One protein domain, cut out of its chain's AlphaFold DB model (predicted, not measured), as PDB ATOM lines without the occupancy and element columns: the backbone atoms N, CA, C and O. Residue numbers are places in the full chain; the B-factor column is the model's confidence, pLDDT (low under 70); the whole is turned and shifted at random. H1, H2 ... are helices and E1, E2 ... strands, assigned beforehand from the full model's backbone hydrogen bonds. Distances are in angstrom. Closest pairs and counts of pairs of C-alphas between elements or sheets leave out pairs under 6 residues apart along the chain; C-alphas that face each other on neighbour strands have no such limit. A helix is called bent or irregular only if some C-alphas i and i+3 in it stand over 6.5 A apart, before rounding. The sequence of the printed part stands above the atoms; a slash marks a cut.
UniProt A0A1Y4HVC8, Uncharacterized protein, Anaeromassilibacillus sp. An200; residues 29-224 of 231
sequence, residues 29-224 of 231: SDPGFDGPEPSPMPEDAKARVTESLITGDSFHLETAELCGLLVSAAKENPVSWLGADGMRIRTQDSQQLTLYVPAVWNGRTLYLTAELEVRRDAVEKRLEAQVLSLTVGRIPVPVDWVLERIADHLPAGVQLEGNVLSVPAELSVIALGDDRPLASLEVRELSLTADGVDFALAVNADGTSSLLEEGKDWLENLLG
ATOM      1  N   SER A  29     -10.107 -21.421  26.077       77.19
ATOM      2  CA  SER A  29     -10.839 -22.661  25.822       77.19
ATOM      3  C   SER A  29     -12.280 -22.517  26.279       77.19
ATOM      4  O   SER A  29     -12.522 -22.163  27.431       77.19
ATOM      5  N   ASP A  30     -13.221 -22.884  25.414       81.50
ATOM      6  CA  ASP A  30     -14.615 -23.059  25.806       81.50
ATOM      7  C   ASP A  30     -14.700 -24.209  26.843       81.50
ATOM      8  O   ASP A  30     -14.233 -25.336  26.577       81.50
ATOM      9  N   PRO A  31     -15.191 -23.955  28.072       77.88
ATOM     10  CA  PRO A  31     -15.397 -25.013  29.057       77.88
ATOM     11  C   PRO A  31     -16.491 -26.004  28.629       77.88
ATOM     12  O   PRO A  31     -16.489 -27.137  29.110       77.88
ATOM     13  N   GLY A  32     -17.346 -25.620  27.681       75.25
ATOM     14  CA  GLY A  32     -18.624 -26.245  27.395       75.25
ATOM     15  C   GLY A  32     -19.664 -25.778  28.409       75.25
ATOM     16  O   GLY A  32     -19.385 -25.695  29.606       75.25
ATOM     17  N   PHE A  33     -20.874 -25.490  27.936       83.19
ATOM     18  CA  PHE A  33     -22.008 -25.181  28.799       83.19
ATOM     19  C   PHE A  33     -23.199 -26.050  28.412       83.19
ATOM     20  O   PHE A  33     -23.698 -25.951  27.292       83.19
ATOM     21  N   ASP A  34     -23.619 -26.899  29.345       79.88
ATOM     22  CA  ASP A  34     -24.736 -27.837  29.200       79.88
ATOM     23  C   ASP A  34     -26.036 -27.197  29.712       79.88
ATOM     24  O   ASP A  34     -26.646 -27.649  30.678       79.88
ATOM     25  N   GLY A  35     -26.372 -26.042  29.139       78.25
ATOM     26  CA  GLY A  35     -27.625 -25.332  29.384       78.25
ATOM     27  C   GLY A  35     -28.395 -25.156  28.077       78.25
ATOM     28  O   GLY A  35     -27.791 -25.258  27.003       78.25
ATOM     29  N   PRO A  36     -29.712 -24.908  28.151       83.00
ATOM     30  CA  PRO A  36     -30.555 -24.823  26.969       83.00
ATOM     31  C   PRO A  36     -30.111 -23.693  26.038       83.00
ATOM     32  O   PRO A  36     -29.528 -22.686  26.455       83.00
ATOM     33  N   GLU A  37     -30.395 -23.865  24.749       85.56
ATOM     34  CA  GLU A  37     -30.245 -22.773  23.796       85.56
ATOM     35  C   GLU A  37     -31.323 -21.706  24.039       85.56
ATOM     36  O   GLU A  37     -32.436 -22.046  24.453       85.56
ATOM     37  N   PRO A  38     -31.016 -20.416  23.796       83.38
ATOM     38  CA  PRO A  38     -32.003 -19.352  23.915       83.38
ATOM     39  C   PRO A  38     -33.220 -19.621  23.024       83.38
ATOM     40  O   PRO A  38     -33.084 -19.744  21.807       83.38
ATOM     41  N   SER A  39     -34.403 -19.669  23.630       84.06
ATOM     42  CA  SER A  39     -35.681 -19.740  22.921       84.06
ATOM     43  C   SER A  39     -36.346 -18.367  22.944       84.06
ATOM     44  O   SER A  39     -36.287 -17.695  23.976       84.06
ATOM     45  N   PRO A  40     -37.000 -17.920  21.857       77.25
ATOM     46  CA  PRO A  40     -37.886 -16.773  21.952       77.25
ATOM     47  C   PRO A  40     -38.957 -17.029  23.017       77.25
ATOM     48  O   PRO A  40     -39.375 -18.166  23.250       77.25
ATOM     49  N   MET A  41     -39.392 -15.947  23.650       72.31
ATOM     50  CA  MET A  41     -40.507 -15.968  24.587       72.31
ATOM     51  C   MET A  41     -41.774 -16.417  23.839       72.31
ATOM     52  O   MET A  41     -42.007 -15.927  22.727       72.31
ATOM     53  N   PRO A  42     -42.561 -17.362  24.379       73.19
ATOM     54  CA  PRO A  42     -43.698 -17.903  23.653       73.19
ATOM     55  C   PRO A  42     -44.802 -16.849  23.519       73.19
ATOM     56  O   PRO A  42     -44.878 -15.889  24.291       73.19
ATOM     57  N   GLU A  43     -45.659 -17.008  22.510       74.12
ATOM     58  CA  GLU A  43     -46.697 -16.019  22.182       74.12
ATOM     59  C   GLU A  43     -47.690 -15.802  23.337       74.12
ATOM     60  O   GLU A  43     -48.212 -14.700  23.514       74.12
ATOM     61  N   ASP A  44     -47.902 -16.826  24.164       73.12
ATOM     62  CA  ASP A  44     -48.761 -16.799  25.346       73.12
ATOM     63  C   ASP A  44     -48.071 -16.232  26.595       73.12
ATOM     64  O   ASP A  44     -48.753 -15.939  27.575       73.12
ATOM     65  N   ALA A  45     -46.753 -15.997  26.580       68.88
ATOM     66  CA  ALA A  45     -46.030 -15.475  27.741       68.88
ATOM     67  C   ALA A  45     -46.630 -14.168  28.260       68.88
ATOM     68  O   ALA A  45     -46.677 -13.930  29.465       68.88
ATOM     69  N   LYS A  46     -47.135 -13.339  27.343       64.88
ATOM     70  CA  LYS A  46     -47.825 -12.102  27.694       64.88
ATOM     71  C   LYS A  46     -49.118 -12.371  28.467       64.88
ATOM     72  O   LYS A  46     -49.377 -11.704  29.460       64.88
ATOM     73  N   ALA A  47     -49.905 -13.362  28.043       69.25
ATOM     74  CA  ALA A  47     -51.120 -13.761  28.747       69.25
ATOM     75  C   ALA A  47     -50.799 -14.302  30.149       69.25
ATOM     76  O   ALA A  47     -51.459 -13.906  31.103       69.25
ATOM     77  N   ARG A  48     -49.732 -15.106  30.287       69.62
ATOM     78  CA  ARG A  48     -49.260 -15.629  31.584       69.62
ATOM     79  C   ARG A  48     -48.846 -14.510  32.548       69.62
ATOM     80  O   ARG A  48     -49.209 -14.541  33.720       69.62
ATOM     81  N   VAL A  49     -48.128 -13.497  32.051       68.25
ATOM     82  CA  VAL A  49     -47.741 -12.312  32.842       68.25
ATOM     83  C   VAL A  49     -48.976 -11.531  33.288       68.25
ATOM     84  O   VAL A  49     -49.090 -11.185  34.461       68.25
ATOM     85  N   THR A  50     -49.916 -11.266  32.379       67.44
ATOM     86  CA  THR A  50     -51.150 -10.540  32.709       67.44
ATOM     87  C   THR A  50     -52.008 -11.308  33.712       67.44
ATOM     88  O   THR A  50     -52.538 -10.710  34.645       67.44
ATOM     89  N   GLU A  51     -52.121 -12.627  33.560       69.44
ATOM     90  CA  GLU A  51     -52.828 -13.483  34.509       69.44
ATOM     91  C   GLU A  51     -52.176 -13.418  35.895       69.44
ATOM     92  O   GLU A  51     -52.872 -13.108  36.858       69.44
ATOM     93  N   SER A  52     -50.847 -13.550  35.983       68.56
ATOM     94  CA  SER A  52     -50.089 -13.386  37.235       68.56
ATOM     95  C   SER A  52     -50.321 -12.027  37.903       68.56
ATOM     96  O   SER A  52     -50.498 -11.957  39.117       68.56
ATOM     97  N   LEU A  53     -50.391 -10.937  37.130       68.12
ATOM     98  CA  LEU A  53     -50.674  -9.601  37.668       68.12
ATOM     99  C   LEU A  53     -52.084  -9.475  38.253       68.12
ATOM    100  O   LEU A  53     -52.280  -8.750  39.229       68.12
ATOM    101  N   ILE A  54     -53.066 -10.147  37.646       70.75
ATOM    102  CA  ILE A  54     -54.471 -10.088  38.066       70.75
ATOM    103  C   ILE A  54     -54.725 -11.016  39.255       70.75
ATOM    104  O   ILE A  54     -55.411 -10.626  40.201       70.75
ATOM    105  N   THR A  55     -54.213 -12.245  39.206       73.25
ATOM    106  CA  THR A  55     -54.465 -13.256  40.239       73.25
ATOM    107  C   THR A  55     -53.505 -13.129  41.418       73.25
ATOM    108  O   THR A  55     -53.850 -13.517  42.534       73.25
ATOM    109  N   GLY A  56     -52.329 -12.538  41.194       68.94
ATOM    110  CA  GLY A  56     -51.216 -12.539  42.138       68.94
ATOM    111  C   GLY A  56     -50.478 -13.876  42.196       68.94
ATOM    112  O   GLY A  56     -49.594 -14.025  43.042       68.94
ATOM    113  N   ASP A  57     -50.830 -14.838  41.336       78.06
ATOM    114  CA  ASP A  57     -50.180 -16.145  41.293       78.06
ATOM    115  C   ASP A  57     -48.797 -16.039  40.647       78.06
ATOM    116  O   ASP A  57     -48.551 -15.211  39.766       78.06
ATOM    117  N   SER A  58     -47.878 -16.905  41.066       78.19
ATOM    118  CA  SER A  58     -46.580 -17.053  40.414       78.19
ATOM    119  C   SER A  58     -46.750 -17.627  39.010       78.19
ATOM    120  O   SER A  58     -47.481 -18.604  38.834       78.19
ATOM    121  N   PHE A  59     -46.019 -17.093  38.035       79.31
ATOM    122  CA  PHE A  59     -45.876 -17.741  36.738       79.31
ATOM    123  C   PHE A  59     -44.465 -18.283  36.552       79.31
ATOM    124  O   PHE A  59     -43.488 -17.700  37.026       79.31
ATOM    125  N   HIS A  60     -44.393 -19.405  35.845       84.25
ATOM    126  CA  HIS A  60     -43.155 -20.097  35.542       84.25
ATOM    127  C   HIS A  60     -42.594 -19.633  34.197       84.25
ATOM    128  O   HIS A  60     -43.322 -19.565  33.200       84.25
ATOM    129  N   LEU A  61     -41.299 -19.344  34.171       78.44
ATOM    130  CA  LEU A  61     -40.533 -19.065  32.966       78.44
ATOM    131  C   LEU A  61     -39.449 -20.127  32.809       78.44
ATOM    132  O   LEU A  61     -38.577 -20.261  33.671       78.44
ATOM    133  N   GLU A  62     -39.474 -20.842  31.687       87.38
ATOM    134  CA  GLU A  62     -38.486 -21.884  31.426       87.38
ATOM    135  C   GLU A  62     -37.089 -21.277  31.231       87.38
ATOM    136  O   GLU A  62     -36.916 -20.163  30.724       87.38
ATOM    137  N   THR A  63     -36.048 -22.039  31.558       85.50
ATOM    138  CA  THR A  63     -34.655 -21.582  31.429       85.50
ATOM    139  C   THR A  63     -34.318 -21.147  29.999       85.50
ATOM    140  O   THR A  63     -33.583 -20.177  29.806       85.50
ATOM    141  N   ALA A  64     -34.862 -21.821  28.980       85.81
ATOM    142  CA  ALA A  64     -34.657 -21.451  27.578       85.81
ATOM    143  C   ALA A  64     -35.264 -20.074  27.243       85.81
ATOM    144  O   ALA A  64     -34.640 -19.280  26.533       85.81
ATOM    145  N   GLU A  65     -36.444 -19.772  27.791       81.50
ATOM    146  CA  GLU A  65     -37.129 -18.484  27.641       81.50
ATOM    147  C   GLU A  65     -36.371 -17.375  28.386       81.50
ATOM    148  O   GLU A  65     -36.167 -16.285  27.848       81.50
ATOM    149  N   LEU A  66     -35.858 -17.671  29.587       76.38
ATOM    150  CA  LEU A  66     -34.998 -16.762  30.349       76.38
ATOM    151  C   LEU A  66     -33.709 -16.423  29.586       76.38
ATOM    152  O   LEU A  66     -33.292 -15.264  29.544       76.38
ATOM    153  N   CYS A  67     -33.095 -17.415  28.936       77.56
ATOM    154  CA  CYS A  67     -31.960 -17.184  28.046       77.56
ATOM    155  C   CYS A  67     -32.351 -16.254  26.889       77.56
ATOM    156  O   CYS A  67     -31.628 -15.303  26.601       77.56
ATOM    157  N   GLY A  68     -33.505 -16.477  26.253       74.75
ATOM    158  CA  GLY A  68     -34.013 -15.617  25.178       74.75
ATOM    159  C   GLY A  68     -34.246 -14.168  25.602       74.75
ATOM    160  O   GLY A  68     -33.877 -13.244  24.868       74.75
ATOM    161  N   LEU A  69     -34.792 -13.959  26.804       69.06
ATOM    162  CA  LEU A  69     -34.961 -12.635  27.404       69.06
ATOM    163  C   LEU A  69     -33.620 -11.937  27.615       69.06
ATOM    164  O   LEU A  69     -33.450 -10.788  27.207       69.06
ATOM    165  N   LEU A  70     -32.643 -12.640  28.187       72.19
ATOM    166  CA  LEU A  70     -31.309 -12.088  28.390       72.19
ATOM    167  C   LEU A  70     -30.616 -11.709  27.078       72.19
ATOM    168  O   LEU A  70     -30.021 -10.636  26.985       72.19
ATOM    169  N   VAL A  71     -30.683 -12.577  26.064       76.75
ATOM    170  CA  VAL A  71     -30.110 -12.295  24.739       76.75
ATOM    171  C   VAL A  71     -30.769 -11.061  24.124       76.75
ATOM    172  O   VAL A  71     -30.075 -10.212  23.565       76.75
ATOM    173  N   SER A  72     -32.092 -10.934  24.247       68.12
ATOM    174  CA  SER A  72     -32.842  -9.773  23.755       68.12
ATOM    175  C   SER A  72     -32.412  -8.488  24.467       68.12
ATOM    176  O   SER A  72     -32.023  -7.528  23.803       68.12
ATOM    177  N   ALA A  73     -32.338  -8.502  25.800       65.19
ATOM    178  CA  ALA A  73     -31.901  -7.354  26.594       65.19
ATOM    179  C   ALA A  73     -30.462  -6.913  26.256       65.19
ATOM    180  O   ALA A  73     -30.183  -5.719  26.120       65.19
ATOM    181  N   ALA A  74     -29.552  -7.873  26.059       67.31
ATOM    182  CA  ALA A  74     -28.172  -7.604  25.655       67.31
ATOM    183  C   ALA A  74     -28.057  -7.043  24.225       67.31
ATOM    184  O   ALA A  74     -27.108  -6.320  23.925       67.31
ATOM    185  N   LYS A  75     -29.005  -7.362  23.333       73.44
ATOM    186  CA  LYS A  75     -29.073  -6.794  21.975       73.44
ATOM    187  C   LYS A  75     -29.647  -5.385  21.959       73.44
ATOM    188  O   LYS A  75     -29.181  -4.562  21.175       73.44
ATOM    189  N   GLU A  76     -30.635  -5.112  22.805       66.19
ATOM    190  CA  GLU A  76     -31.229  -3.780  22.962       66.19
ATOM    191  C   GLU A  76     -30.243  -2.789  23.588       66.19
ATOM    192  O   GLU A  76     -30.192  -1.627  23.188       66.19
ATOM    193  N   ASN A  77     -29.410  -3.266  24.517       65.19
ATOM    194  CA  ASN A  77     -28.375  -2.482  25.183       65.19
ATOM    195  C   ASN A  77     -26.988  -3.078  24.892       65.19
ATOM    196  O   ASN A  77     -26.384  -3.703  25.769       65.19
ATOM    197  N   PRO A  78     -26.471  -2.919  23.658       67.38
ATOM    198  CA  PRO A  78     -25.255  -3.590  23.236       67.38
ATOM    199  C   PRO A  78     -24.046  -3.076  24.012       67.38
ATOM    200  O   PRO A  78     -23.719  -1.887  24.000       67.38
ATOM    201  N   VAL A  79     -23.329  -4.008  24.629       68.88
ATOM    202  CA  VAL A  79     -22.059  -3.741  25.297       68.88
ATOM    203  C   VAL A  79     -20.927  -4.262  24.416       68.88
ATOM    204  O   VAL A  79     -20.940  -5.411  23.986       68.88
ATOM    205  N   SER A  80     -19.928  -3.423  24.130       73.12
ATOM    206  CA  SER A  80     -18.888  -3.701  23.122       73.12
ATOM    207  C   SER A  80     -18.053  -4.960  23.383       73.12
ATOM    208  O   SER A  80     -17.499  -5.534  22.447       73.12
ATOM    209  N   TRP A  81     -17.956  -5.384  24.641       74.31
ATOM    210  CA  TRP A  81     -17.243  -6.587  25.055       74.31
ATOM    211  C   TRP A  81     -18.151  -7.814  25.194       74.31
ATOM    212  O   TRP A  81     -17.635  -8.888  25.465       74.31
ATOM    213  N   LEU A  82     -19.469  -7.704  25.020       77.69
ATOM    214  CA  LEU A  82     -20.425  -8.779  25.294       77.69
ATOM    215  C   LEU A  82     -20.880  -9.473  24.001       77.69
ATOM    216  O   LEU A  82     -21.373  -8.836  23.074       77.69
ATOM    217  N   GLY A  83     -20.750 -10.797  23.942       79.06
ATOM    218  CA  GLY A  83     -21.284 -11.629  22.866       79.06
ATOM    219  C   GLY A  83     -22.718 -12.063  23.166       79.06
ATOM    220  O   GLY A  83     -22.924 -13.152  23.696       79.06
ATOM    221  N   ALA A  84     -23.700 -11.229  22.813       73.94
ATOM    222  CA  ALA A  84     -25.103 -11.436  23.183       73.94
ATOM    223  C   ALA A  84     -25.673 -12.802  22.750       73.94
ATOM    224  O   ALA A  84     -26.348 -13.447  23.537       73.94
ATOM    225  N   ASP A  85     -25.371 -13.286  21.540       77.12
ATOM    226  CA  ASP A  85     -25.991 -14.501  20.975       77.12
ATOM    227  C   ASP A  85     -25.632 -15.817  21.688       77.12
ATOM    228  O   ASP A  85     -26.300 -16.828  21.484       77.12
ATOM    229  N   GLY A  86     -24.567 -15.837  22.496       78.44
ATOM    230  CA  GLY A  86     -24.095 -17.053  23.166       78.44
ATOM    231  C   GLY A  86     -24.373 -17.097  24.665       78.44
ATOM    232  O   GLY A  86     -23.853 -17.989  25.336       78.44
ATOM    233  N   MET A  87     -25.126 -16.134  25.202       81.44
ATOM    234  CA  MET A  87     -25.443 -16.110  26.626       81.44
ATOM    235  C   MET A  87     -26.422 -17.224  26.982       81.44
ATOM    236  O   MET A  87     -27.411 -17.440  26.283       81.44
ATOM    237  N   ARG A  88     -26.143 -17.934  28.075       87.06
ATOM    238  CA  ARG A  88     -26.973 -19.043  28.554       87.06
ATOM    239  C   ARG A  88     -27.060 -19.027  30.073       87.06
ATOM    240  O   ARG A  88     -26.114 -18.634  30.751       87.06
ATOM    241  N   ILE A  89     -28.183 -19.489  30.599       85.62
ATOM    242  CA  ILE A  89     -28.407 -19.737  32.020       85.62
ATOM    243  C   ILE A  89     -28.681 -21.223  32.207       85.62
ATOM    244  O   ILE A  89     -29.223 -21.892  31.331       85.62
ATOM    245  N   ARG A  90     -28.306 -21.730  33.374       89.12
ATOM    246  CA  ARG A  90     -28.828 -22.967  33.934       89.12
ATOM    247  C   ARG A  90     -29.301 -22.679  35.347       89.12
ATOM    248  O   ARG A  90     -28.486 -22.282  36.178       89.12
ATOM    249  N   THR A  91     -30.583 -22.856  35.615       84.81
ATOM    250  CA  THR A  91     -31.124 -22.765  36.971       84.81
ATOM    251  C   THR A  91     -30.917 -24.088  37.703       84.81
ATOM    252  O   THR A  91     -30.667 -25.134  37.098       84.81
ATOM    253  N   GLN A  92     -30.907 -24.028  39.027       85.12
ATOM    254  CA  GLN A  92     -30.804 -25.182  39.907       85.12
ATOM    255  C   GLN A  92     -31.805 -24.995  41.045       85.12
ATOM    256  O   GLN A  92     -32.023 -23.875  41.517       85.12
ATOM    257  N   ASP A  93     -32.365 -26.101  41.533       74.50
ATOM    258  CA  ASP A  93     -33.092 -26.085  42.801       74.50
ATOM    259  C   ASP A  93     -32.159 -25.534  43.889       74.50
ATOM    260  O   ASP A  93     -30.983 -25.897  43.902       74.50
ATOM    261  N   SER A  94     -32.677 -24.702  44.804       76.50
ATOM    262  CA  SER A  94     -31.953 -23.977  45.879       76.50
ATOM    263  C   SER A  94     -31.498 -22.542  45.594       76.50
ATOM    264  O   SER A  94     -30.550 -22.073  46.217       76.50
ATOM    265  N   GLN A  95     -32.211 -21.800  44.739       83.81
ATOM    266  CA  GLN A  95     -31.909 -20.379  44.497       83.81
ATOM    267  C   GLN A  95     -30.528 -20.147  43.866       83.81
ATOM    268  O   GLN A  95     -29.961 -19.063  43.970       83.81
ATOM    269  N   GLN A  96     -29.993 -21.150  43.172       88.12
ATOM    270  CA  GLN A  96     -28.716 -21.047  42.480       88.12
ATOM    271  C   GLN A  96     -28.923 -21.078  40.974       88.12
ATOM    272  O   GLN A  96     -29.735 -21.839  40.449       88.12
ATOM    273  N   LEU A  97     -28.152 -20.270  40.257       87.69
ATOM    274  CA  LEU A  97     -28.084 -20.322  38.808       87.69
ATOM    275  C   LEU A  97     -26.638 -20.208  38.338       87.69
ATOM    276  O   LEU A  97     -25.791 -19.584  38.970       87.69
ATOM    277  N   THR A  98     -26.347 -20.830  37.205       90.06
ATOM    278  CA  THR A  98     -25.081 -20.668  36.502       90.06
ATOM    279  C   THR A  98     -25.325 -19.812  35.270       90.06
ATOM    280  O   THR A  98     -26.126 -20.179  34.413       90.06
ATOM    281  N   LEU A  99     -24.622 -18.691  35.168       86.81
ATOM    282  CA  LEU A  99     -24.635 -17.812  34.010       86.81
ATOM    283  C   LEU A  99     -23.392 -18.074  33.156       86.81
ATOM    284  O   LEU A  99     -22.271 -18.090  33.662       86.81
ATOM    285  N   TYR A 100     -23.594 -18.245  31.857       88.62
ATOM    286  CA  TYR A 100     -22.554 -18.410  30.854       88.62
ATOM    287  C   TYR A 100     -22.597 -17.244  29.872       88.62
ATOM    288  O   TYR A 100     -23.617 -17.008  29.224       88.62
ATOM    289  N   VAL A 101     -21.490 -16.515  29.759       85.44
ATOM    290  CA  VAL A 101     -21.395 -15.288  28.969       85.44
ATOM    291  C   VAL A 101     -20.171 -15.338  28.056       85.44
ATOM    292  O   VAL A 101     -19.039 -15.346  28.546       85.44
ATOM    293  N   PRO A 102     -20.343 -15.304  26.726       86.56
ATOM    294  CA  PRO A 102     -19.239 -15.041  25.822       86.56
ATOM    295  C   PRO A 102     -18.878 -13.554  25.893       86.56
ATOM    296  O   PRO A 102     -19.733 -12.689  25.723       86.56
ATOM    297  N   ALA A 103     -17.604 -13.245  26.098       83.38
ATOM    298  CA  ALA A 103     -17.068 -11.892  26.077       83.38
ATOM    299  C   ALA A 103     -15.986 -11.757  24.999       83.38
ATOM    300  O   ALA A 103     -15.145 -12.634  24.836       83.38
ATOM    301  N   VAL A 104     -15.972 -10.656  24.255       82.69
ATOM    302  CA  VAL A 104     -14.968 -10.358  23.234       82.69
ATOM    303  C   VAL A 104     -13.925  -9.406  23.810       82.69
ATOM    304  O   VAL A 104     -14.220  -8.268  24.166       82.69
ATOM    305  N   TRP A 105     -12.669  -9.850  23.840       77.44
ATOM    306  CA  TRP A 105     -11.527  -9.037  24.244       77.44
ATOM    307  C   TRP A 105     -10.416  -9.105  23.195       77.44
ATOM    308  O   TRP A 105      -9.930 -10.182  22.849       77.44
ATOM    309  N   ASN A 106     -10.008  -7.946  22.664       79.69
ATOM    310  CA  ASN A 106      -8.977  -7.831  21.621       79.69
ATOM    311  C   ASN A 106      -9.208  -8.763  20.410       79.69
ATOM    312  O   ASN A 106      -8.271  -9.373  19.892       79.69
ATOM    313  N   GLY A 107     -10.464  -8.902  19.975       80.00
ATOM    314  CA  GLY A 107     -10.842  -9.758  18.844       80.00
ATOM    315  C   GLY A 107     -10.819 -11.262  19.140       80.00
ATOM    316  O   GLY A 107     -10.926 -12.059  18.212       80.00
ATOM    317  N   ARG A 108     -10.674 -11.666  20.408       83.12
ATOM    318  CA  ARG A 108     -10.799 -13.057  20.855       83.12
ATOM    319  C   ARG A 108     -11.989 -13.218  21.784       83.12
ATOM    320  O   ARG A 108     -12.238 -12.349  22.614       83.12
ATOM    321  N   THR A 109     -12.669 -14.351  21.676       84.44
ATOM    322  CA  THR A 109     -13.757 -14.712  22.585       84.44
ATOM    323  C   THR A 109     -13.191 -15.377  23.836       84.44
ATOM    324  O   THR A 109     -12.384 -16.303  23.757       84.44
ATOM    325  N   LEU A 110     -13.604 -14.871  24.987       86.19
ATOM    326  CA  LEU A 110     -13.454 -15.443  26.311       86.19
ATOM    327  C   LEU A 110     -14.821 -15.947  26.760       86.19
ATOM    328  O   LEU A 110     -15.842 -15.363  26.414       86.19
ATOM    329  N   TYR A 111     -14.837 -17.006  27.553       87.81
ATOM    330  CA  TYR A 111     -16.073 -17.590  28.058       87.81
ATOM    331  C   TYR A 111     -16.111 -17.419  29.567       87.81
ATOM    332  O   TYR A 111     -15.245 -17.934  30.266       87.81
ATOM    333  N   LEU A 112     -17.055 -16.635  30.061       87.31
ATOM    334  CA  LEU A 112     -17.235 -16.368  31.479       87.31
ATOM    335  C   LEU A 112     -18.323 -17.296  32.007       87.31
ATOM    336  O   LEU A 112     -19.422 -17.319  31.462       87.31
ATOM    337  N   THR A 113     -18.026 -18.018  33.080       90.31
ATOM    338  CA  THR A 113     -19.022 -18.802  33.812       90.31
ATOM    339  C   THR A 113     -19.091 -18.278  35.236       90.31
ATOM    340  O   THR A 113     -18.067 -18.243  35.920       90.31
ATOM    341  N   ALA A 114     -20.279 -17.869  35.668       88.75
ATOM    342  CA  ALA A 114     -20.550 -17.374  37.010       88.75
ATOM    343  C   ALA A 114     -21.570 -18.274  37.701       88.75
ATOM    344  O   ALA A 114     -22.628 -18.546  37.136       88.75
ATOM    345  N   GLU A 115     -21.276 -18.712  38.919       91.56
ATOM    346  CA  GLU A 115     -22.280 -19.307  39.801       91.56
ATOM    347  C   GLU A 115     -22.827 -18.221  40.718       91.56
ATOM    348  O   GLU A 115     -22.071 -17.503  41.377       91.56
ATOM    349  N   LEU A 116     -24.146 -18.090  40.714       87.19
ATOM    350  CA  LEU A 116     -24.884 -17.022  41.360       87.19
ATOM    351  C   LEU A 116     -25.909 -17.645  42.299       87.19
ATOM    352  O   LEU A 116     -26.593 -18.594  41.924       87.19
ATOM    353  N   GLU A 117     -26.043 -17.085  43.491       89.94
ATOM    354  CA  GLU A 117     -27.184 -17.331  44.361       89.94
ATOM    355  C   GLU A 117     -28.105 -16.113  44.325       89.94
ATOM    356  O   GLU A 117     -27.665 -15.001  44.614       89.94
ATOM    357  N   VAL A 118     -29.365 -16.303  43.937       84.31
ATOM    358  CA  VAL A 118     -30.321 -15.211  43.735       84.31
ATOM    359  C   VAL A 118     -31.327 -15.181  44.870       84.31
ATOM    360  O   VAL A 118     -31.901 -16.198  45.237       84.31
ATOM    361  N   ARG A 119     -31.556 -14.010  45.451       84.44
ATOM    362  CA  ARG A 119     -32.481 -13.833  46.569       84.44
ATOM    363  C   ARG A 119     -33.269 -12.545  46.400       84.44
ATOM    364  O   ARG A 119     -32.812 -11.591  45.779       84.44
ATOM    365  N   ARG A 120     -34.464 -12.511  46.981       81.00
ATOM    366  CA  ARG A 120     -35.250 -11.285  47.128       81.00
ATOM    367  C   ARG A 120     -35.084 -10.762  48.548       81.00
ATOM    368  O   ARG A 120     -35.480 -11.447  49.492       81.00
ATOM    369  N   ASP A 121     -34.576  -9.544  48.690       80.44
ATOM    370  CA  ASP A 121     -34.694  -8.793  49.934       80.44
ATOM    371  C   ASP A 121     -36.050  -8.072  49.946       80.44
ATOM    372  O   ASP A 121     -36.274  -7.088  49.238       80.44
ATOM    373  N   ALA A 122     -36.984  -8.598  50.741       78.25
ATOM    374  CA  ALA A 122     -38.319  -8.028  50.891       78.25
ATOM    375  C   ALA A 122     -38.351  -6.756  51.763       78.25
ATOM    376  O   ALA A 122     -39.343  -6.031  51.719       78.25
ATOM    377  N   VAL A 123     -37.310  -6.497  52.563       80.62
ATOM    378  CA  VAL A 123     -37.199  -5.311  53.425       80.62
ATOM    379  C   VAL A 123     -36.680  -4.134  52.610       80.62
ATOM    380  O   VAL A 123     -37.320  -3.085  52.581       80.62
ATOM    381  N   GLU A 124     -35.568  -4.331  51.901       77.69
ATOM    382  CA  GLU A 124     -34.944  -3.302  51.059       77.69
ATOM    383  C   GLU A 124     -35.580  -3.210  49.658       77.69
ATOM    384  O   GLU A 124     -35.256  -2.313  48.880       77.69
ATOM    385  N   LYS A 125     -36.509  -4.123  49.329       81.12
ATOM    386  CA  LYS A 125     -37.168  -4.247  48.016       81.12
ATOM    387  C   LYS A 125     -36.166  -4.354  46.862       81.12
ATOM    388  O   LYS A 125     -36.283  -3.685  45.829       81.12
ATOM    389  N   ARG A 126     -35.166  -5.218  47.029       76.94
ATOM    390  CA  ARG A 126     -34.116  -5.462  46.031       76.94
ATOM    391  C   ARG A 126     -34.063  -6.932  45.644       76.94
ATOM    392  O   ARG A 126     -34.360  -7.817  46.444       76.94
ATOM    393  N   LEU A 127     -33.682  -7.186  44.400       71.06
ATOM    394  CA  LEU A 127     -33.224  -8.497  43.965       71.06
ATOM    395  C   LEU A 127     -31.709  -8.520  44.099       71.06
ATOM    396  O   LEU A 127     -31.023  -7.643  43.576       71.06
ATOM    397  N   GLU A 128     -31.204  -9.517  44.803       83.25
ATOM    398  CA  GLU A 128     -29.793  -9.705  45.082       83.25
ATOM    399  C   GLU A 128     -29.287 -10.948  44.363       83.25
ATOM    400  O   GLU A 128     -29.928 -11.994  44.372       83.25
ATOM    401  N   ALA A 129     -28.113 -10.843  43.756       81.31
ATOM    402  CA  ALA A 129     -27.383 -11.947  43.169       81.31
ATOM    403  C   ALA A 129     -25.988 -11.985  43.798       81.31
ATOM    404  O   ALA A 129     -25.133 -11.142  43.514       81.31
ATOM    405  N   GLN A 130     -25.759 -12.961  44.672       91.25
ATOM    406  CA  GLN A 130     -24.458 -13.216  45.269       91.25
ATOM    407  C   GLN A 130     -23.614 -14.069  44.326       91.25
ATOM    408  O   GLN A 130     -23.987 -15.185  43.974       91.25
ATOM    409  N   VAL A 131     -22.444 -13.567  43.947       90.19
ATOM    410  CA  VAL A 131     -21.491 -14.297  43.112       90.19
ATOM    411  C   VAL A 131     -20.692 -15.267  43.979       90.19
ATOM    412  O   VAL A 131     -19.872 -14.853  44.799       90.19
ATOM    413  N   LEU A 132     -20.932 -16.566  43.796       91.31
ATOM    414  CA  LEU A 132     -20.278 -17.636  44.550       91.31
ATOM    415  C   LEU A 132     -18.922 -18.001  43.944       91.31
ATOM    416  O   LEU A 132     -17.934 -18.176  44.659       91.31
ATOM    417  N   SER A 133     -18.870 -18.120  42.617       92.50
ATOM    418  CA  SER A 133     -17.659 -18.499  41.895       92.50
ATOM    419  C   SER A 133     -17.640 -17.908  40.485       92.50
ATOM    420  O   SER A 133     -18.684 -17.652  39.882       92.50
ATOM    421  N   LEU A 134     -16.434 -17.669  39.962       90.25
ATOM    422  CA  LEU A 134     -16.211 -17.168  38.609       90.25
ATOM    423  C   LEU A 134     -15.096 -17.952  37.921       90.25
ATOM    424  O   LEU A 134     -14.046 -18.235  38.499       90.25
ATOM    425  N   THR A 135     -15.315 -18.273  36.651       90.56
ATOM    426  CA  THR A 135     -14.344 -18.942  35.783       90.56
ATOM    427  C   THR A 135     -14.233 -18.186  34.465       90.56
ATOM    428  O   THR A 135     -15.244 -17.783  33.894       90.56
ATOM    429  N   VAL A 136     -13.006 -18.013  33.965       87.75
ATOM    430  CA  VAL A 136     -12.738 -17.519  32.605       87.75
ATOM    431  C   VAL A 136     -12.107 -18.644  31.789       87.75
ATOM    432  O   VAL A 136     -11.013 -19.124  32.101       87.75
ATOM    433  N   GLY A 137     -12.815 -19.097  30.761       86.62
ATOM    434  CA  GLY A 137     -12.518 -20.326  30.041       86.62
ATOM    435  C   GLY A 137     -12.605 -21.512  30.997       86.62
ATOM    436  O   GLY A 137     -13.676 -21.860  31.482       86.62
ATOM    437  N   ARG A 138     -11.455 -22.107  31.317       86.12
ATOM    438  CA  ARG A 138     -11.320 -23.205  32.296       86.12
ATOM    439  C   ARG A 138     -10.537 -22.812  33.550       86.12
ATOM    440  O   ARG A 138     -10.130 -23.687  34.313       86.12
ATOM    441  N   ILE A 139     -10.260 -21.520  33.734       86.38
ATOM    442  CA  ILE A 139      -9.460 -21.015  34.852       86.38
ATOM    443  C   ILE A 139     -10.383 -20.389  35.897       86.38
ATOM    444  O   ILE A 139     -11.027 -19.385  35.582       86.38
ATOM    445  N   PRO A 140     -10.434 -20.923  37.131       88.94
ATOM    446  CA  PRO A 140     -11.132 -20.257  38.219       88.94
ATOM    447  C   PRO A 140     -10.412 -18.949  38.549       88.94
ATOM    448  O   PRO A 140      -9.183 -18.917  38.673       88.94
ATOM    449  N   VAL A 141     -11.174 -17.870  38.683       88.56
ATOM    450  CA  VAL A 141     -10.656 -16.541  39.011       88.56
ATOM    451  C   VAL A 141     -11.260 -16.045  40.323       88.56
ATOM    452  O   VAL A 141     -12.403 -16.379  40.636       88.56
ATOM    453  N   PRO A 142     -10.517 -15.252  41.115       89.19
ATOM    454  CA  PRO A 142     -11.080 -14.618  42.301       89.19
ATOM    455  C   PRO A 142     -12.254 -13.714  41.924       89.19
ATOM    456  O   PRO A 142     -12.132 -12.903  41.004       89.19
ATOM    457  N   VAL A 143     -13.369 -13.847  42.648       88.62
ATOM    458  CA  VAL A 143     -14.601 -13.096  42.379       88.62
ATOM    459  C   VAL A 143     -14.362 -11.595  42.511       88.62
ATOM    460  O   VAL A 143     -14.600 -10.853  41.560       88.62
ATOM    461  N   ASP A 144     -13.772 -11.180  43.631       88.50
ATOM    462  CA  ASP A 144     -13.486  -9.784  43.961       88.50
ATOM    463  C   ASP A 144     -12.685  -9.091  42.842       88.50
ATOM    464  O   ASP A 144     -13.001  -7.981  42.429       88.50
ATOM    465  N   TRP A 145     -11.700  -9.791  42.262       84.12
ATOM    466  CA  TRP A 145     -10.864  -9.256  41.181       84.12
ATOM    467  C   TRP A 145     -11.655  -8.953  39.900       84.12
ATOM    468  O   TRP A 145     -11.349  -7.987  39.198       84.12
ATOM    469  N   VAL A 146     -12.649  -9.781  39.568       82.31
ATOM    470  CA  VAL A 146     -13.518  -9.546  38.404       82.31
ATOM    471  C   VAL A 146     -14.527  -8.446  38.713       82.31
ATOM    472  O   VAL A 146     -14.723  -7.562  37.881       82.31
ATOM    473  N   LEU A 147     -15.138  -8.475  39.899       83.50
ATOM    474  CA  LEU A 147     -16.157  -7.506  40.296       83.50
ATOM    475  C   LEU A 147     -15.594  -6.085  40.395       83.50
ATOM    476  O   LEU A 147     -16.190  -5.164  39.843       83.50
ATOM    477  N   GLU A 148     -14.387  -5.914  40.943       83.69
ATOM    478  CA  GLU A 148     -13.661  -4.635  40.931       83.69
ATOM    479  C   GLU A 148     -13.438  -4.092  39.510       83.69
ATOM    480  O   GLU A 148     -13.445  -2.883  39.295       83.69
ATOM    481  N   ARG A 149     -13.246  -4.970  38.516       79.75
ATOM    482  CA  ARG A 149     -13.008  -4.574  37.117       79.75
ATOM    483  C   ARG A 149     -14.277  -4.170  36.379       79.75
ATOM    484  O   ARG A 149     -14.178  -3.404  35.422       79.75
ATOM    485  N   ILE A 150     -15.429  -4.709  36.768       75.62
ATOM    486  CA  ILE A 150     -16.711  -4.404  36.119       75.62
ATOM    487  C   ILE A 150     -17.521  -3.352  36.873       75.62
ATOM    488  O   ILE A 150     -18.478  -2.850  36.297       75.62
ATOM    489  N   ALA A 151     -17.141  -2.998  38.106       74.94
ATOM    490  CA  ALA A 151     -17.845  -2.030  38.949       74.94
ATOM    491  C   ALA A 151     -18.136  -0.705  38.219       74.94
ATOM    492  O   ALA A 151     -19.267  -0.228  38.233       74.94
ATOM    493  N   ASP A 152     -17.147  -0.172  37.495       74.12
ATOM    494  CA  ASP A 152     -17.266   1.078  36.725       74.12
ATOM    495  C   ASP A 152     -18.092   0.934  35.429       74.12
ATOM    496  O   ASP A 152     -18.357   1.912  34.727       74.12
ATOM    497  N   HIS A 153     -18.474  -0.292  35.079       70.31
ATOM    498  CA  HIS A 153     -19.192  -0.648  33.857       70.31
ATOM    499  C   HIS A 153     -20.572  -1.251  34.135       70.31
ATOM    500  O   HIS A 153     -21.216  -1.746  33.205       70.31
ATOM    501  N   LEU A 154     -21.028  -1.230  35.390       65.25
ATOM    502  CA  LEU A 154     -22.344  -1.737  35.743       65.25
ATOM    503  C   LEU A 154     -23.454  -0.841  35.163       65.25
ATOM    504  O   LEU A 154     -23.317   0.387  35.148       65.25
ATOM    505  N   PRO A 155     -24.564  -1.434  34.687       60.72
ATOM    506  CA  PRO A 155     -25.736  -0.680  34.259       60.72
ATOM    507  C   PRO A 155     -26.284   0.215  35.376       60.72
ATOM    508  O   PRO A 155     -26.192  -0.110  36.562       60.72
ATOM    509  N   ALA A 156     -26.913   1.327  34.994       59.97
ATOM    510  CA  ALA A 156     -27.568   2.214  35.948       59.97
ATOM    511  C   ALA A 156     -28.613   1.448  36.785       59.97
ATOM    512  O   ALA A 156     -29.396   0.667  36.249       59.97
ATOM    513  N   GLY A 157     -28.617   1.676  38.101       63.31
ATOM    514  CA  GLY A 157     -29.516   1.005  39.050       63.31
ATOM    515  C   GLY A 157     -28.951  -0.276  39.677       63.31
ATOM    516  O   GLY A 157     -29.425  -0.673  40.743       63.31
ATOM    517  N   VAL A 158     -27.904  -0.871  39.093       68.62
ATOM    518  CA  VAL A 158     -27.172  -1.985  39.708       68.62
ATOM    519  C   VAL A 158     -26.213  -1.433  40.761       68.62
ATOM    520  O   VAL A 158     -25.395  -0.560  40.476       68.62
ATOM    521  N   GLN A 159     -26.308  -1.946  41.982       78.50
ATOM    522  CA  GLN A 159     -25.355  -1.681  43.054       78.50
ATOM    523  C   GLN A 159     -24.497  -2.921  43.282       78.50
ATOM    524  O   GLN A 159     -24.959  -4.049  43.109       78.50
ATOM    525  N   LEU A 160     -23.243  -2.703  43.657       81.75
ATOM    526  CA  LEU A 160     -22.294  -3.760  43.968       81.75
ATOM    527  C   LEU A 160     -21.771  -3.547  45.386       81.75
ATOM    528  O   LEU A 160     -21.089  -2.557  45.651       81.75
ATOM    529  N   GLU A 161     -22.072  -4.490  46.275       86.38
ATOM    530  CA  GLU A 161     -21.589  -4.509  47.655       86.38
ATOM    531  C   GLU A 161     -20.804  -5.797  47.909       86.38
ATOM    532  O   GLU A 161     -21.359  -6.884  48.084       86.38
ATOM    533  N   GLY A 162     -19.474  -5.690  47.887       87.50
ATOM    534  CA  GLY A 162     -18.597  -6.858  47.937       87.50
ATOM    535  C   GLY A 162     -18.859  -7.785  46.750       87.50
ATOM    536  O   GLY A 162     -18.574  -7.418  45.614       87.50
ATOM    537  N   ASN A 163     -19.436  -8.960  47.024       87.00
ATOM    538  CA  ASN A 163     -19.759  -9.975  46.012       87.00
ATOM    539  C   ASN A 163     -21.258 -10.081  45.713       87.00
ATOM    540  O   ASN A 163     -21.694 -11.051  45.092       87.00
ATOM    541  N   VAL A 164     -22.048  -9.112  46.176       86.75
ATOM    542  CA  VAL A 164     -23.493  -9.063  45.966       86.75
ATOM    543  C   VAL A 164     -23.810  -7.964  44.964       86.75
ATOM    544  O   VAL A 164     -23.516  -6.791  45.191       86.75
ATOM    545  N   LEU A 165     -24.407  -8.358  43.844       79.44
ATOM    546  CA  LEU A 165     -25.035  -7.449  42.896       79.44
ATOM    547  C   LEU A 165     -26.486  -7.267  43.320       79.44
ATOM    548  O   LEU A 165     -27.188  -8.257  43.496       79.44
ATOM    549  N   SER A 166     -26.955  -6.035  43.460       74.81
ATOM    550  CA  SER A 166     -28.349  -5.774  43.807       74.81
ATOM    551  C   SER A 166     -29.002  -4.821  42.816       74.81
ATOM    552  O   SER A 166     -28.419  -3.807  42.421       74.81
ATOM    553  N   VAL A 167     -30.238  -5.123  42.435       69.81
ATOM    554  CA  VAL A 167     -31.079  -4.276  41.581       69.81
ATOM    555  C   VAL A 167     -32.408  -3.996  42.276       69.81
ATOM    556  O   VAL A 167     -32.861  -4.826  43.066       69.81
ATOM    557  N   PRO A 168     -33.052  -2.846  42.022       66.44
ATOM    558  CA  PRO A 168     -34.410  -2.610  42.496       66.44
ATOM    559  C   PRO A 168     -35.343  -3.742  42.048       66.44
ATOM    560  O   PRO A 168     -35.328  -4.127  40.880       66.44
ATOM    561  N   ALA A 169     -36.155  -4.267  42.968       65.56
ATOM    562  CA  ALA A 169     -37.210  -5.231  42.639       65.56
ATOM    563  C   ALA A 169     -38.454  -4.550  42.034       65.56
ATOM    564  O   ALA A 169     -39.411  -5.230  41.667       65.56
ATOM    565  N   GLU A 170     -38.441  -3.216  41.957       65.38
ATOM    566  CA  GLU A 170     -39.495  -2.380  41.395       65.38
ATOM    567  C   GLU A 170     -39.046  -1.775  40.062       65.38
ATOM    568  O   GLU A 170     -37.985  -1.153  39.966       65.38
ATOM    569  N   LEU A 171     -39.883  -1.925  39.037       58.16
ATOM    570  CA  LEU A 171     -39.715  -1.298  37.734       58.16
ATOM    571  C   LEU A 171     -40.823  -0.262  37.520       58.16
ATOM    572  O   LEU A 171     -42.006  -0.602  37.475       58.16
ATOM    573  N   SER A 172     -40.451   1.007  37.363       54.56
ATOM    574  CA  SER A 172     -41.396   2.077  37.026       54.56
ATOM    575  C   SER A 172     -41.921   1.894  35.603       54.56
ATOM    576  O   SER A 172     -41.147   1.924  34.649       54.56
ATOM    577  N   VAL A 173     -43.236   1.735  35.452       52.94
ATOM    578  CA  VAL A 173     -43.877   1.498  34.143       52.94
ATOM    579  C   VAL A 173     -44.454   2.786  33.559       52.94
ATOM    580  O   VAL A 173     -44.562   2.935  32.344       52.94
ATOM    581  N   ILE A 174     -44.801   3.750  34.415       47.66
ATOM    582  CA  ILE A 174     -45.336   5.048  34.002       47.66
ATOM    583  C   ILE A 174     -44.734   6.130  34.877       47.66
ATOM    584  O   ILE A 174     -44.892   6.071  36.092       47.66
ATOM    585  N   ALA A 175     -44.134   7.151  34.272       43.41
ATOM    586  CA  ALA A 175     -43.805   8.396  34.953       43.41
ATOM    587  C   ALA A 175     -44.788   9.493  34.516       43.41
ATOM    588  O   ALA A 175     -44.942   9.759  33.324       43.41
ATOM    589  N   LEU A 176     -45.455  10.147  35.469       34.81
ATOM    590  CA  LEU A 176     -46.030  11.472  35.227       34.81
ATOM    591  C   LEU A 176     -44.863  12.462  35.233       34.81
ATOM    592  O   LEU A 176     -43.953  12.315  36.048       34.81
ATOM    593  N   GLY A 177     -44.886  13.438  34.318       41.31
ATOM    594  CA  GLY A 177     -43.829  14.446  34.175       41.31
ATOM    595  C   GLY A 177     -43.260  14.930  35.518       41.31
ATOM    596  O   GLY A 177     -44.000  15.101  36.489       41.31
ATOM    597  N   ASP A 178     -41.940  15.130  35.533       43.94
ATOM    598  CA  ASP A 178     -41.068  15.234  36.715       43.94
ATOM    599  C   ASP A 178     -40.826  13.903  37.465       43.94
ATOM    600  O   ASP A 178     -40.835  13.879  38.695       43.94
ATOM    601  N   ASP A 179     -40.584  12.803  36.734       52.28
ATOM    602  CA  ASP A 179     -40.033  11.530  37.257       52.28
ATOM    603  C   ASP A 179     -40.835  10.853  38.389       52.28
ATOM    604  O   ASP A 179     -40.319  10.012  39.123       52.28
ATOM    605  N   ARG A 180     -42.125  11.182  38.539       50.31
ATOM    606  CA  ARG A 180     -42.982  10.560  39.558       50.31
ATOM    607  C   ARG A 180     -43.647   9.299  39.004       50.31
ATOM    608  O   ARG A 180     -44.475   9.429  38.096       50.31
ATOM    609  N   PRO A 181     -43.334   8.097  39.529       54.09
ATOM    610  CA  PRO A 181     -43.946   6.873  39.047       54.09
ATOM    611  C   PRO A 181     -45.431   6.822  39.434       54.09
ATOM    612  O   PRO A 181     -45.787   6.916  40.602       54.09
ATOM    613  N   LEU A 182     -46.300   6.696  38.434       54.28
ATOM    614  CA  LEU A 182     -47.751   6.502  38.568       54.28
ATOM    615  C   LEU A 182     -48.105   5.045  38.875       54.28
ATOM    616  O   LEU A 182     -49.073   4.760  39.578       54.28
ATOM    617  N   ALA A 183     -47.329   4.131  38.302       60.41
ATOM    618  CA  ALA A 183     -47.464   2.701  38.486       60.41
ATOM    619  C   ALA A 183     -46.078   2.062  38.399       60.41
ATOM    620  O   ALA A 183     -45.280   2.383  37.509       60.41
ATOM    621  N   SER A 184     -45.814   1.153  39.327       59.41
ATOM    622  CA  SER A 184     -44.599   0.347  39.377       59.41
ATOM    623  C   SER A 184     -44.964  -1.133  39.405       59.41
ATOM    624  O   SER A 184     -45.978  -1.521  39.984       59.41
ATOM    625  N   LEU A 185     -44.161  -1.950  38.732       60.72
ATOM    626  CA  LEU A 185     -44.219  -3.403  38.818       60.72
ATOM    627  C   LEU A 185     -43.215  -3.853  39.867       60.72
ATOM    628  O   LEU A 185     -42.019  -3.645  39.693       60.72
ATOM    629  N   GLU A 186     -43.694  -4.465  40.941       72.06
ATOM    630  CA  GLU A 186     -42.869  -5.036  41.999       72.06
ATOM    631  C   GLU A 186     -42.806  -6.558  41.840       72.06
ATOM    632  O   GLU A 186     -43.837  -7.234  41.805       72.06
ATOM    633  N   VAL A 187     -41.597  -7.118  41.802       68.38
ATOM    634  CA  VAL A 187     -41.394  -8.562  41.956       68.38
ATOM    635  C   VAL A 187     -41.641  -8.920  43.419       68.38
ATOM    636  O   VAL A 187     -40.873  -8.517  44.296       68.38
ATOM    637  N   ARG A 188     -42.718  -9.665  43.696       76.31
ATOM    638  CA  ARG A 188     -43.121 -10.100  45.045       76.31
ATOM    639  C   ARG A 188     -42.534 -11.442  45.436       76.31
ATOM    640  O   ARG A 188     -42.148 -11.636  46.588       76.31
ATOM    641  N   GLU A 189     -42.461 -12.361  44.496       79.38
ATOM    642  CA  GLU A 189     -41.907 -13.685  44.740       79.38
ATOM    643  C   GLU A 189     -40.929 -14.015  43.628       79.38
ATOM    644  O   GLU A 189     -41.139 -13.629  42.479       79.38
ATOM    645  N   LEU A 190     -39.843 -14.680  44.005       78.31
ATOM    646  CA  LEU A 190     -38.837 -15.202  43.099       78.31
ATOM    647  C   LEU A 190     -38.381 -16.553  43.650       78.31
ATOM    648  O   LEU A 190     -37.862 -16.633  44.769       78.31
ATOM    649  N   SER A 191     -38.567 -17.605  42.865       84.44
ATOM    650  CA  SER A 191     -38.076 -18.940  43.175       84.44
ATOM    651  C   SER A 191     -37.405 -19.568  41.969       84.44
ATOM    652  O   SER A 191     -37.978 -19.614  40.890       84.44
ATOM    653  N   LEU A 192     -36.179 -20.057  42.146       83.44
ATOM    654  CA  LEU A 192     -35.487 -20.834  41.118       83.44
ATOM    655  C   LEU A 192     -35.851 -22.314  41.251       83.44
ATOM    656  O   LEU A 192     -35.765 -22.879  42.347       83.44
ATOM    657  N   THR A 193     -36.217 -22.927  40.129       86.25
ATOM    658  CA  THR A 193     -36.453 -24.369  39.982       86.25
ATOM    659  C   THR A 193     -35.383 -24.980  39.075       86.25
ATOM    660  O   THR A 193     -34.632 -24.271  38.399       86.25
ATOM    661  N   ALA A 194     -35.293 -26.308  39.031       84.94
ATOM    662  CA  ALA A 194     -34.359 -27.026  38.163       84.94
ATOM    663  C   ALA A 194     -34.519 -26.726  36.659       84.94
ATOM    664  O   ALA A 194     -33.570 -26.915  35.899       84.94
ATOM    665  N   ASP A 195     -35.700 -26.295  36.225       86.88
ATOM    666  CA  ASP A 195     -36.055 -26.043  34.827       86.88
ATOM    667  C   ASP A 195     -36.332 -24.570  34.505       86.88
ATOM    668  O   ASP A 195     -36.358 -24.211  33.324       86.88
ATOM    669  N   GLY A 196     -36.427 -23.688  35.501       82.69
ATOM    670  CA  GLY A 196     -36.685 -22.278  35.251       82.69
ATOM    671  C   GLY A 196     -36.774 -21.407  36.498       82.69
ATOM    672  O   GLY A 196     -36.069 -21.601  37.492       82.69
ATOM    673  N   VAL A 197     -37.614 -20.382  36.395       80.25
ATOM    674  CA  VAL A 197     -37.835 -19.375  37.434       80.25
ATOM    675  C   VAL A 197     -39.324 -19.141  37.595       80.25
ATOM    676  O   VAL A 197     -40.003 -18.786  36.636       80.25
ATOM    677  N   ASP A 198     -39.801 -19.263  38.823       82.88
ATOM    678  CA  ASP A 198     -41.123 -18.817  39.227       82.88
ATOM    679  C   ASP A 198     -41.028 -17.398  39.768       82.88
ATOM    680  O   ASP A 198     -40.208 -17.104  40.645       82.88
ATOM    681  N   PHE A 199     -41.880 -16.504  39.279       72.62
ATOM    682  CA  PHE A 199     -41.998 -15.175  39.858       72.62
ATOM    683  C   PHE A 199     -43.433 -14.677  39.881       72.62
ATOM    684  O   PHE A 199     -44.241 -14.985  39.008       72.62
ATOM    685  N   ALA A 200     -43.740 -13.900  40.915       73.50
ATOM    686  CA  ALA A 200     -45.019 -13.222  41.069       73.50
ATOM    687  C   ALA A 200     -44.794 -11.715  40.992       73.50
ATOM    688  O   ALA A 200     -43.916 -11.171  41.673       73.50
ATOM    689  N   LEU A 201     -45.597 -11.042  40.174       65.56
ATOM    690  CA  LEU A 201     -45.556  -9.595  40.007       65.56
ATOM    691  C   LEU A 201     -46.760  -8.960  40.699       65.56
ATOM    692  O   LEU A 201     -47.848  -9.526  40.732       65.56
ATOM    693  N   ALA A 202     -46.586  -7.753  41.221       68.25
ATOM    694  CA  ALA A 202     -47.696  -6.916  41.650       68.25
ATOM    695  C   ALA A 202     -47.561  -5.514  41.084       68.25
ATOM    696  O   ALA A 202     -46.461  -4.974  40.983       68.25
ATOM    697  N   VAL A 203     -48.696  -4.906  40.753       66.62
ATOM    698  CA  VAL A 203     -48.733  -3.486  40.418       66.62
ATOM    699  C   VAL A 203     -48.895  -2.694  41.705       66.62
ATOM    700  O   VAL A 203     -49.904  -2.817  42.402       66.62
ATOM    701  N   ASN A 204     -47.914  -1.856  42.003       64.94
ATOM    702  CA  ASN A 204     -48.015  -0.850  43.039       64.94
ATOM    703  C   ASN A 204     -48.293   0.500  42.366       64.94
ATOM    704  O   ASN A 204     -47.414   1.117  41.754       64.94
ATOM    705  N   ALA A 205     -49.561   0.906  42.409       58.84
ATOM    706  CA  ALA A 205     -50.019   2.214  41.969       58.84
ATOM    707  C   ALA A 205     -50.273   3.063  43.213       58.84
ATOM    708  O   ALA A 205     -51.210   2.791  43.971       58.84
ATOM    709  N   ASP A 206     -49.457   4.096  43.417       52.25
ATOM    710  CA  ASP A 206     -49.675   5.060  44.490       52.25
ATOM    711  C   ASP A 206     -51.004   5.797  44.228       52.25
ATOM    712  O   ASP A 206     -51.101   6.734  43.437       52.25
ATOM    713  N   GLY A 207     -52.074   5.335  44.881       44.91
ATOM    714  CA  GLY A 207     -53.297   6.105  45.109       44.91
ATOM    715  C   GLY A 207     -54.380   6.112  44.027       44.91
ATOM    716  O   GLY A 207     -55.317   6.897  44.159       44.91
ATOM    717  N   THR A 208     -54.347   5.246  43.010       45.56
ATOM    718  CA  THR A 208     -55.447   5.206  42.021       45.56
ATOM    719  C   THR A 208     -55.836   3.782  41.639       45.56
ATOM    720  O   THR A 208     -55.569   3.300  40.545       45.56
ATOM    721  N   SER A 209     -56.538   3.102  42.543       43.22
ATOM    722  CA  SER A 209     -57.183   1.809  42.276       43.22
ATOM    723  C   SER A 209     -58.185   1.855  41.110       43.22
ATOM    724  O   SER A 209     -58.450   0.828  40.499       43.22
ATOM    725  N   SER A 210     -58.691   3.037  40.738       43.00
ATOM    726  CA  SER A 210     -59.512   3.240  39.534       43.00
ATOM    727  C   SER A 210     -58.713   3.202  38.223       43.00
ATOM    728  O   SER A 210     -59.279   2.875  37.187       43.00
ATOM    729  N   LEU A 211     -57.400   3.471  38.256       46.22
ATOM    730  CA  LEU A 211     -56.521   3.329  37.088       46.22
ATOM    731  C   LEU A 211     -56.114   1.878  36.832       46.22
ATOM    732  O   LEU A 211     -55.575   1.613  35.774       46.22
ATOM    733  N   LEU A 212     -56.341   0.939  37.756       47.38
ATOM    734  CA  LEU A 212     -56.074  -0.486  37.521       47.38
ATOM    735  C   LEU A 212     -57.211  -1.160  36.739       47.38
ATOM    736  O   LEU A 212     -56.938  -2.005  35.893       47.38
ATOM    737  N   GLU A 213     -58.465  -0.748  36.962       49.09
ATOM    738  CA  GLU A 213     -59.603  -1.219  36.157       49.09
ATOM    739  C   GLU A 213     -59.613  -0.598  34.750       49.09
ATOM    740  O   GLU A 213     -59.832  -1.318  33.782       49.09
ATOM    741  N   GLU A 214     -59.293   0.696  34.604       44.62
ATOM    742  CA  GLU A 214     -59.075   1.330  33.285       44.62
ATOM    743  C   GLU A 214     -57.703   0.981  32.674       44.62
ATOM    744  O   GLU A 214     -57.499   1.058  31.464       44.62
ATOM    745  N   GLY A 215     -56.746   0.581  33.512       43.19
ATOM    746  CA  GLY A 215     -55.366   0.286  33.136       43.19
ATOM    747  C   GLY A 215     -55.158  -1.113  32.593       43.19
ATOM    748  O   GLY A 215     -54.079  -1.384  32.085       43.19
ATOM    749  N   LYS A 216     -56.158  -1.995  32.672       49.41
ATOM    750  CA  LYS A 216     -56.101  -3.326  32.066       49.41
ATOM    751  C   LYS A 216     -55.983  -3.226  30.541       49.41
ATOM    752  O   LYS A 216     -54.991  -3.689  29.988       49.41
ATOM    753  N   ASP A 217     -56.900  -2.505  29.899       47.53
ATOM    754  CA  ASP A 217     -56.896  -2.255  28.446       47.53
ATOM    755  C   ASP A 217     -55.650  -1.457  27.998       47.53
ATOM    756  O   ASP A 217     -55.181  -1.533  26.858       47.53
ATOM    757  N   TRP A 218     -55.083  -0.665  28.910       46.06
ATOM    758  CA  TRP A 218     -53.874   0.118  28.670       46.06
ATOM    759  C   TRP A 218     -52.576  -0.691  28.864       46.06
ATOM    760  O   TRP A 218     -51.666  -0.544  28.052       46.06
ATOM    761  N   LEU A 219     -52.485  -1.567  29.873       46.06
ATOM    762  CA  LEU A 219     -51.392  -2.535  30.051       46.06
ATOM    763  C   LEU A 219     -51.365  -3.518  28.879       46.06
ATOM    764  O   LEU A 219     -50.292  -3.847  28.375       46.06
ATOM    765  N   GLU A 220     -52.550  -3.906  28.404       48.59
ATOM    766  CA  GLU A 220     -52.732  -4.615  27.145       48.59
ATOM    767  C   GLU A 220     -52.135  -3.787  25.979       48.59
ATOM    768  O   GLU A 220     -51.241  -4.242  25.276       48.59
ATOM    769  N   ASN A 221     -52.449  -2.507  25.803       45.22
ATOM    770  CA  ASN A 221     -51.799  -1.735  24.727       45.22
ATOM    771  C   ASN A 221     -50.270  -1.533  24.892       45.22
ATOM    772  O   ASN A 221     -49.533  -1.614  23.906       45.22
ATOM    773  N   LEU A 222     -49.769  -1.284  26.107       40.56
ATOM    774  CA  LEU A 222     -48.354  -0.973  26.377       40.56
ATOM    775  C   LEU A 222     -47.429  -2.179  26.146       40.56
ATOM    776  O   LEU A 222     -46.331  -2.034  25.613       40.56
ATOM    777  N   LEU A 223     -47.885  -3.379  26.506       46.38
ATOM    778  CA  LEU A 223     -47.163  -4.635  26.283       46.38
ATOM    779  C   LEU A 223     -47.340  -5.163  24.839       46.38
ATOM    780  O   LEU A 223     -46.916  -6.277  24.507       46.38
ATOM    781  N   GLY A 224     -47.944  -4.362  23.954       36.16
ATOM    782  CA  GLY A 224     -48.152  -4.679  22.545       36.16
ATOM    783  C   GLY A 224     -49.264  -5.701  22.314       36.16
ATOM    784  O   GLY A 224     -49.079  -6.623  21.519       36.16
TER     785      GLY A 224
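What this domain is: This is residues 29 to 224 of the 231 residues of an uncharacterized protein of Anaeromassilibacillus sp. An200 (UniProt A0A1Y4HVC8). Two strongly twisted sheets stand partly face to face with their strands crossed: a larger one of seven strands, E2 to E8, and a curled one of E1, E11, E10 and E9. H1 covers part of the curled sheet and H4 lies near H1 at one end of the long axis, while H2 and H3 are on opposite faces of the larger sheet. The printed part has 196 residues, in the order H1 E1 H2 E2 E3 E4 E5 E6 H3 E7 E8 E9 E10 E11 H4; the class is mixed, and neighbour strands are antiparallel. It is compact, with a radius of gyration of the C-alphas of 18.0 A, yet elongated, spanning 56 by 34 by 32 A.

How they stand to each other: After residues 29 to 44, which hold no named element, H1, residues 45 to 55, is on the sheet of E1, 59 to 62, E11, 196 to 204, E10, 180 to 192, and E9, 170 to 176. H1 lies over E11 at a height over the sheet of 7.6 A; their closest C-alphas, Leu 53 and Leu 201, are 5.6 A apart. Within hydrogen-bond range are N 61 and O 197, 2.8 A, N 198 and O 191, 2.8 A, and N 171 and O 185, 2.8 A. E9, E10 and E11 form a meander, each strand the antiparallel neighbour of the one before. H2, residues 63 to 76, only grazes that sheet with residues 63 to 68. It touches E2, residues 88 to 92, of the other sheet, with the closest C-alphas, Cys 67 and Arg 88, 5.3 A apart. E2, E3, 96 to 105, E4, 108 to 121, E5, 126 to 136, and E6, 139 to 141, form a second meander; N 90 and O 98 are 2.9 A apart, N 101 and O 112 2.8 A, N 119 and O 128 2.8 A, and N 139 and O 136 3.0 A. E6 and E8, 164 to 168, lie on one side of E5 and E4 on the other, with N 127 and O 167 at 2.8 A. E7, 159 to 161, pairs with E8, N 166 and O 159 being 2.8 A apart. H3, residues 143 to 153, is on the face opposite to H2 and over none of the strands; its closest C-alpha to E5 is Val 143, 5.8 A from Leu 134. The two sheets make a sandwich, two sheets face to face, with the strands of one at 69 degrees to those of the other. H4, residues 210 to 222, only grazes the sheet of E1, E11, E10 and E9. In H1 and H2 every O i to N i+4 pair is within hydrogen-bond range, in H3 4 of 7 and in H4 7 of 9.

Where its parts are: H1 begins at C-alpha 45 (-46.030, -15.475, 27.741). H2 is 20.0 A long, E3 27.8 A, E4 37.9 A, E5 28.0 A, E10 32.3 A and E11 25.5 A. E4 bends by 52 degrees at residue 117, E5 by 63 at 133 and E10 by 60 at 183. H3 is irregular: C-alphas 149 and 152 are 7.1 A apart. H4 ends at C-alpha 222 (-48.354, -0.973, 26.377).

The domain as a whole: The two C-alphas farthest apart, Ser 29 and Ser 210, are 56.8 A apart. The printed part has no cut. The link H2 to E2, of 11 residues, is long; the other links between named elements are tight. Mean pLDDT of the printed part is 73.4; 67 residues are under 70, among them 45 to 53, 167 to 185 and 201 to 224.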